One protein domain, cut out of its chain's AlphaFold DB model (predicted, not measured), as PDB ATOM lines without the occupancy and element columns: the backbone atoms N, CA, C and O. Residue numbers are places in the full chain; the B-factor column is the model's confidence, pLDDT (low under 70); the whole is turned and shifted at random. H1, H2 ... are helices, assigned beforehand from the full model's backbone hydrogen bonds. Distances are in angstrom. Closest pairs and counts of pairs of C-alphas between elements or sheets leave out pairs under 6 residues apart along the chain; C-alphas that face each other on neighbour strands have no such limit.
ATOM      1  N   GLU A  74     184.057 -27.031 369.119       94.94
ATOM      2  CA  GLU A  74     182.859 -26.242 368.810       94.94
ATOM      3  C   GLU A  74     181.804 -27.071 368.070       94.94
ATOM      4  O   GLU A  74     180.640 -27.091 368.476       94.94
ATOM      5  N   GLU A  75     182.216 -27.804 367.034       95.50
ATOM      6  CA  GLU A  75     181.319 -28.638 366.231       95.50
ATOM      7  C   GLU A  75     180.746 -29.791 367.059       95.50
ATOM      8  O   GLU A  75     179.531 -29.980 367.097       95.50
ATOM      9  N   GLU A  76     181.592 -30.512 367.793       96.50
ATOM     10  CA  GLU A  76     181.185 -31.650 368.613       96.50
ATOM     11  C   GLU A  76     180.303 -31.221 369.789       96.50
ATOM     12  O   GLU A  76     179.336 -31.908 370.116       96.50
ATOM     13  N   THR A  77     180.598 -30.074 370.412       94.38
ATOM     14  CA  THR A  77     179.793 -29.531 371.517       94.38
ATOM     15  C   THR A  77     178.406 -29.143 371.026       94.38
ATOM     16  O   THR A  77     177.412 -29.529 371.645       94.38
ATOM     17  N   ASN A  78     178.324 -28.410 369.910       95.94
ATOM     18  CA  ASN A  78     177.039 -28.033 369.333       95.94
ATOM     19  C   ASN A  78     176.267 -29.270 368.876       95.94
ATOM     20  O   ASN A  78     175.091 -29.378 369.190       95.94
ATOM     21  N   ALA A  79     176.913 -30.229 368.207       97.75
ATOM     22  CA  ALA A  79     176.255 -31.451 367.757       97.75
ATOM     23  C   ALA A  79     175.704 -32.280 368.921       97.75
ATOM     24  O   ALA A  79     174.544 -32.683 368.890       97.75
ATOM     25  N   PHE A  80     176.503 -32.487 369.968       95.50
ATOM     26  CA  PHE A  80     176.076 -33.244 371.138       95.50
ATOM     27  C   PHE A  80     174.906 -32.574 371.860       95.50
ATOM     28  O   PHE A  80     173.906 -33.223 372.149       95.50
ATOM     29  N   LEU A  81     175.004 -31.273 372.147       95.62
ATOM     30  CA  LEU A  81     173.945 -30.570 372.871       95.62
ATOM     31  C   LEU A  81     172.679 -30.395 372.026       95.62
ATOM     32  O   LEU A  81     171.586 -30.473 372.583       95.62
ATOM     33  N   ALA A  82     172.813 -30.207 370.711       97.31
ATOM     34  CA  ALA A  82     171.684 -30.129 369.791       97.31
ATOM     35  C   ALA A  82     170.905 -31.450 369.734       97.31
ATOM     36  O   ALA A  82     169.678 -31.431 369.835       97.31
ATOM     37  N   ASP A  83     171.603 -32.589 369.663       97.38
ATOM     38  CA  ASP A  83     170.989 -33.924 369.644       97.38
ATOM     39  C   ASP A  83     170.152 -34.187 370.908       97.38
ATOM     40  O   ASP A  83     169.016 -34.654 370.823       97.38
ATOM     41  N   LEU A  84     170.647 -33.766 372.079       94.44
ATOM     42  CA  LEU A  84     169.929 -33.907 373.355       94.44
ATOM     43  C   LEU A  84     168.586 -33.165 373.402       94.44
ATOM     44  O   LEU A  84     167.726 -33.521 374.209       94.44
ATOM     45  N   VAL A  85     168.405 -32.135 372.571       95.00
ATOM     46  CA  VAL A  85     167.179 -31.324 372.518       95.00
ATOM     47  C   VAL A  85     166.443 -31.423 371.179       95.00
ATOM     48  O   VAL A  85     165.458 -30.716 370.972       95.00
ATOM     49  N   GLY A  86     166.875 -32.316 370.283       96.56
ATOM     50  CA  GLY A  86     166.231 -32.558 368.991       96.56
ATOM     51  C   GLY A  86     166.395 -31.426 367.970       96.56
ATOM     52  O   GLY A  86     165.506 -31.228 367.143       96.56
ATOM     53  N   LEU A  87     167.502 -30.682 368.031       97.88
ATOM     54  CA  LEU A  87     167.846 -29.610 367.089       97.88
ATOM     55  C   LEU A  87     169.012 -30.014 366.182       97.88
ATOM     56  O   LEU A  87     169.792 -30.909 366.507       97.88
ATOM     57  N   LYS A  88     169.176 -29.315 365.055       98.12
ATOM     58  CA  LYS A  88     170.424 -29.380 364.281       98.12
ATOM     59  C   LYS A  88     171.533 -28.565 364.957       98.12
ATOM     60  O   LYS A  88     171.227 -27.584 365.643       98.12
ATOM     61  N   PRO A  89     172.818 -28.893 364.727       97.81
ATOM     62  CA  PRO A  89     173.937 -28.155 365.314       97.81
ATOM     63  C   PRO A  89     173.895 -26.650 365.010       97.81
ATOM     64  O   PRO A  89     174.152 -25.834 365.892       97.81
ATOM     65  N   GLU A  90     173.523 -26.268 363.785       97.25
ATOM     66  CA  GLU A  90     173.456 -24.864 363.364       97.25
ATOM     67  C   GLU A  90     172.298 -24.121 364.036       97.25
ATOM     68  O   GLU A  90     172.423 -22.944 364.362       97.25
ATOM     69  N   GLU A  91     171.179 -24.806 364.273       97.75
ATOM     70  CA  GLU A  91     170.020 -24.244 364.973       97.75
ATOM     71  C   GLU A  91     170.352 -24.018 366.450       97.75
ATOM     72  O   GLU A  91     170.083 -22.947 366.993       97.75
ATOM     73  N   PHE A  92     171.018 -24.990 367.078       97.69
ATOM     74  CA  PHE A  92     171.473 -24.890 368.461       97.69
ATOM     75  C   PHE A  92     172.497 -23.762 368.661       97.69
ATOM     76  O   PHE A  92     172.421 -22.999 369.626       97.69
ATOM     77  N   ALA A  93     173.436 -23.613 367.723       97.38
ATOM     78  CA  ALA A  93     174.455 -22.567 367.743       97.38
ATOM     79  C   ALA A  93     173.860 -21.143 367.696       97.38
ATOM     80  O   ALA A  93     174.476 -20.190 368.192       97.38
ATOM     81  N   GLU A  94     172.669 -20.991 367.107       97.69
ATOM     82  CA  GLU A  94     171.980 -19.711 366.947       97.69
ATOM     83  C   GLU A  94     171.012 -19.357 368.086       97.69
ATOM     84  O   GLU A  94     170.538 -18.213 368.100       97.69
ATOM     85  N   LEU A  95     170.755 -20.280 369.026       97.88
ATOM     86  CA  LEU A  95     169.926 -20.033 370.212       97.88
ATOM     87  C   LEU A  95     170.466 -18.858 371.025       97.88
ATOM     88  O   LEU A  95     171.682 -18.641 371.103       97.88
ATOM     89  N   GLU A  96     169.568 -18.120 371.680       97.69
ATOM     90  CA  GLU A  96     169.994 -17.153 372.686       97.69
ATOM     91  C   GLU A  96     170.731 -17.869 373.822       97.69
ATOM     92  O   GLU A  96     170.375 -18.970 374.253       97.69
ATOM     93  N   LEU A  97     171.783 -17.232 374.338       95.75
ATOM     94  CA  LEU A  97     172.613 -17.824 375.385       95.75
ATOM     95  C   LEU A  97     171.786 -18.202 376.627       95.75
ATOM     96  O   LEU A  97     172.058 -19.213 377.266       95.75
ATOM     97  N   THR A  98     170.763 -17.414 376.953       96.00
ATOM     98  CA  THR A  98     169.819 -17.663 378.052       96.00
ATOM     99  C   THR A  98     169.054 -18.976 377.886       96.00
ATOM    100  O   THR A  98     168.904 -19.713 378.860       96.00
ATOM    101  N   GLU A  99     168.624 -19.309 376.670       96.62
ATOM    102  CA  GLU A  99     167.954 -20.577 376.368       96.62
ATOM    103  C   GLU A  99     168.910 -21.756 376.565       96.62
ATOM    104  O   GLU A  99     168.570 -22.741 377.221       96.62
ATOM    105  N   THR A 100     170.153 -21.613 376.103       95.88
ATOM    106  CA  THR A 100     171.191 -22.635 376.297       95.88
ATOM    107  C   THR A 100     171.531 -22.850 377.767       95.88
ATOM    108  O   THR A 100     171.694 -23.990 378.201       95.88
ATOM    109  N   LEU A 101     171.588 -21.785 378.571       94.81
ATOM    110  CA  LEU A 101     171.756 -21.910 380.021       94.81
ATOM    111  C   LEU A 101     170.581 -22.665 380.663       94.81
ATOM    112  O   LEU A 101     170.809 -23.513 381.524       94.81
ATOM    113  N   GLY A 102     169.352 -22.431 380.195       96.62
ATOM    114  CA  GLY A 102     168.174 -23.190 380.617       96.62
ATOM    115  C   GLY A 102     168.279 -24.687 380.302       96.62
ATOM    116  O   GLY A 102     167.998 -25.516 381.167       96.62
ATOM    117  N   ILE A 103     168.752 -25.047 379.105       95.12
ATOM    118  CA  ILE A 103     169.011 -26.446 378.713       95.12
ATOM    119  C   ILE A 103     170.072 -27.072 379.627       95.12
ATOM    120  O   ILE A 103     169.886 -28.175 380.143       95.12
ATOM    121  N   ILE A 104     171.168 -26.355 379.890       93.06
ATOM    122  CA  ILE A 104     172.220 -26.814 380.805       93.06
ATOM    123  C   ILE A 104     171.655 -27.063 382.213       93.06
ATOM    124  O   ILE A 104     172.012 -28.057 382.847       93.06
ATOM    125  N   ASP A 105     170.768 -26.205 382.713       94.19
ATOM    126  CA  ASP A 105     170.150 -26.388 384.028       94.19
ATOM    127  C   ASP A 105     169.213 -27.604 384.077       94.19
ATOM    128  O   ASP A 105     169.215 -28.345 385.066       94.19
ATOM    129  N   GLN A 106     168.497 -27.900 382.988       94.25
ATOM    130  CA  GLN A 106     167.737 -29.148 382.857       94.25
ATOM    131  C   GLN A 106     168.654 -30.381 382.860       94.25
ATOM    132  O   GLN A 106     168.375 -31.355 383.565       94.25
ATOM    133  N   LEU A 107     169.781 -30.335 382.138       92.06
ATOM    134  CA  LEU A 107     170.770 -31.420 382.119       92.06
ATOM    135  C   LEU A 107     171.387 -31.656 383.500       92.06
ATOM    136  O   LEU A 107     171.505 -32.807 383.925       92.06
ATOM    137  N   LYS A 108     171.711 -30.590 384.244       89.06
ATOM    138  CA  LYS A 108     172.180 -30.690 385.639       89.06
ATOM    139  C   LYS A 108     171.155 -31.380 386.543       89.06
ATOM    140  O   LYS A 108     171.541 -32.124 387.441       89.06
ATOM    141  N   GLY A 109     169.862 -31.145 386.314       92.12
ATOM    142  CA  GLY A 109     168.774 -31.800 387.042       92.12
ATOM    143  C   GLY A 109     168.527 -33.262 386.641       92.12
ATOM    144  O   GLY A 109     167.841 -33.991 387.363       92.12
ATOM    145  N   SER A 110     169.079 -33.722 385.515       94.31
ATOM    146  CA  SER A 110     168.837 -35.064 384.983       94.31
ATOM    147  C   SER A 110     169.672 -36.128 385.697       94.31
ATOM    148  O   SER A 110     170.893 -36.208 385.556       94.31
ATOM    149  N   LYS A 111     168.993 -37.034 386.415       94.25
ATOM    150  CA  LYS A 111     169.635 -38.191 387.071       94.25
ATOM    151  C   LYS A 111     170.339 -39.113 386.074       94.25
ATOM    152  O   LYS A 111     171.385 -39.672 386.396       94.25
ATOM    153  N   VAL A 112     169.765 -39.280 384.881       93.50
ATOM    154  CA  VAL A 112     170.327 -40.137 383.827       93.50
ATOM    155  C   VAL A 112     171.614 -39.521 383.292       93.50
ATOM    156  O   VAL A 112     172.635 -40.199 383.243       93.50
ATOM    157  N   PHE A 113     171.595 -38.222 382.987       90.88
ATOM    158  CA  PHE A 113     172.775 -37.509 382.506       90.88
ATOM    159  C   PHE A 113     173.898 -37.483 383.555       90.88
ATOM    160  O   PHE A 113     175.051 -37.773 383.246       90.88
ATOM    161  N   ALA A 114     173.556 -37.246 384.826       89.75
ATOM    162  CA  ALA A 114     174.509 -37.338 385.930       89.75
ATOM    163  C   ALA A 114     175.130 -38.743 386.055       89.75
ATOM    164  O   ALA A 114     176.329 -38.878 386.303       89.75
ATOM    165  N   SER A 115     174.327 -39.794 385.858       93.25
ATOM    166  CA  SER A 115     174.803 -41.184 385.883       93.25
ATOM    167  C   SER A 115     175.730 -41.489 384.704       93.25
ATOM    168  O   SER A 115     176.764 -42.121 384.902       93.25
ATOM    169  N   PHE A 116     175.405 -40.986 383.509       90.25
ATOM    170  CA  PHE A 116     176.249 -41.089 382.319       90.25
ATOM    171  C   PHE A 116     177.632 -40.460 382.546       90.25
ATOM    172  O   PHE A 116     178.640 -41.143 382.374       90.25
ATOM    173  N   LEU A 117     177.697 -39.207 383.016       88.44
ATOM    174  CA  LEU A 117     178.975 -38.534 383.287       88.44
ATOM    175  C   LEU A 117     179.798 -39.262 384.355       88.44
ATOM    176  O   LEU A 117     181.007 -39.410 384.199       88.44
ATOM    177  N   LYS A 118     179.144 -39.752 385.416       88.06
ATOM    178  CA  LYS A 118     179.812 -40.527 386.466       88.06
ATOM    179  C   LYS A 118     180.445 -41.807 385.918       88.06
ATOM    180  O   LYS A 118     181.524 -42.170 386.371       88.06
ATOM    181  N   GLN A 119     179.778 -42.489 384.987       92.94
ATOM    182  CA  GLN A 119     180.302 -43.703 384.361       92.94
ATOM    183  C   GLN A 119     181.430 -43.395 383.371       92.94
ATOM    184  O   GLN A 119     182.395 -44.144 383.308       92.94
ATOM    185  N   ALA A 120     181.327 -42.294 382.622       81.81
ATOM    186  CA  ALA A 120     182.339 -41.881 381.650       81.81
ATOM    187  C   ALA A 120     183.649 -41.390 382.297       81.81
ATOM    188  O   ALA A 120     184.679 -41.345 381.630       81.81
ATOM    189  N   SER A 121     183.616 -40.999 383.577       74.88
ATOM    190  CA  SER A 121     184.788 -40.529 384.329       74.88
ATOM    191  C   SER A 121     185.500 -41.613 385.153       74.88
ATOM    192  O   SER A 121     186.393 -41.268 385.929       74.88
ATOM    193  N   GLN A 122     185.055 -42.873 385.076       64.19
ATOM    194  CA  GLN A 122     185.669 -44.035 385.742       64.19
ATOM    195  C   GLN A 122     186.660 -44.740 384.821       64.19
ATOM    196  O   GLN A 122     187.675 -45.229 385.363       64.19
TER     197      GLN A 122
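This is residues 74 to 122 of the 122 residues of an uncharacterized protein of Paenibacillus sp. FSL P4-0081 (UniProt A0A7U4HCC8). Picture an open U of four helices: the long helix H3 makes its base, H1 and H2 pack together at about a right angle at one end, and H4 sticks out as an arm at the other. The gap of the U lies between H4 and the pair of H1 and H2, and H4 meets the rest at the corner with H3. The printed part has 49 residues, with four named helices in the order H1, H2, H3, H4 and no named strand, and its class is all helix. It is only just compact, close to loose, with a radius of gyration of the C-alphas of 11.5 A, and its elongated outline spans 33 by 20 by 16 A.

Find C-alpha 74 at (182.859, -26.242, 368.810); from there H1 runs through residues 74 to 85, 16.9 A from first to last C-alpha. Next look at residues 89 to 94, the short helix H2. Go on to C-alpha 97 at (172.613, -17.824, 375.385), where H3 begins; it holds residues 97 to 109, the longest helix with 13 residues and 18.6 A. The last helix, H4, covers residues 111 to 120, is 14.3 A long and ends at C-alpha 120, at (182.339, -41.881, 381.650).

Start with H1 and H2, which touch with 12 pairs of C-alphas within 8 A; the closest C-alphas are those of Ala 79 and Pro 89, 4.7 A apart. Their lines are about perpendicular, at 88 degrees. H2 and H3 are apart, but only just, with their closest C-alphas at 8.2 A. H1 and H3 are near each other, with 8 pairs of C-alphas within 10 A. Look then at residues 107 to 108, with which alone H3 touches H4. These two helices touch only at the corner by their link, and only just, with 3 pairs of C-alphas within 8 A; the closest C-alphas are those of Leu 107 and Phe 113, 6.4 A apart. Their lines are about perpendicular, at 83 degrees. H4 is apart from H1 and from H2. In H2, H3 and H4 every O i to N i+4 pair is within hydrogen-bond range; in H1 it is 7 of 8.

The two C-alphas farthest apart are those of Glu 96 and Gln 122, at 33.7 A. The printed part has no cut, and its three links are tight. Residues 94 to 99, of which 97 to 99 belong to H3, stand free, and so do residues 108 to 122, of which 111 to 120 belong to H4. The mean pLDDT of the printed part is 93.6; look at the chain's last residue, Gln 122, for the one printed residue under 70.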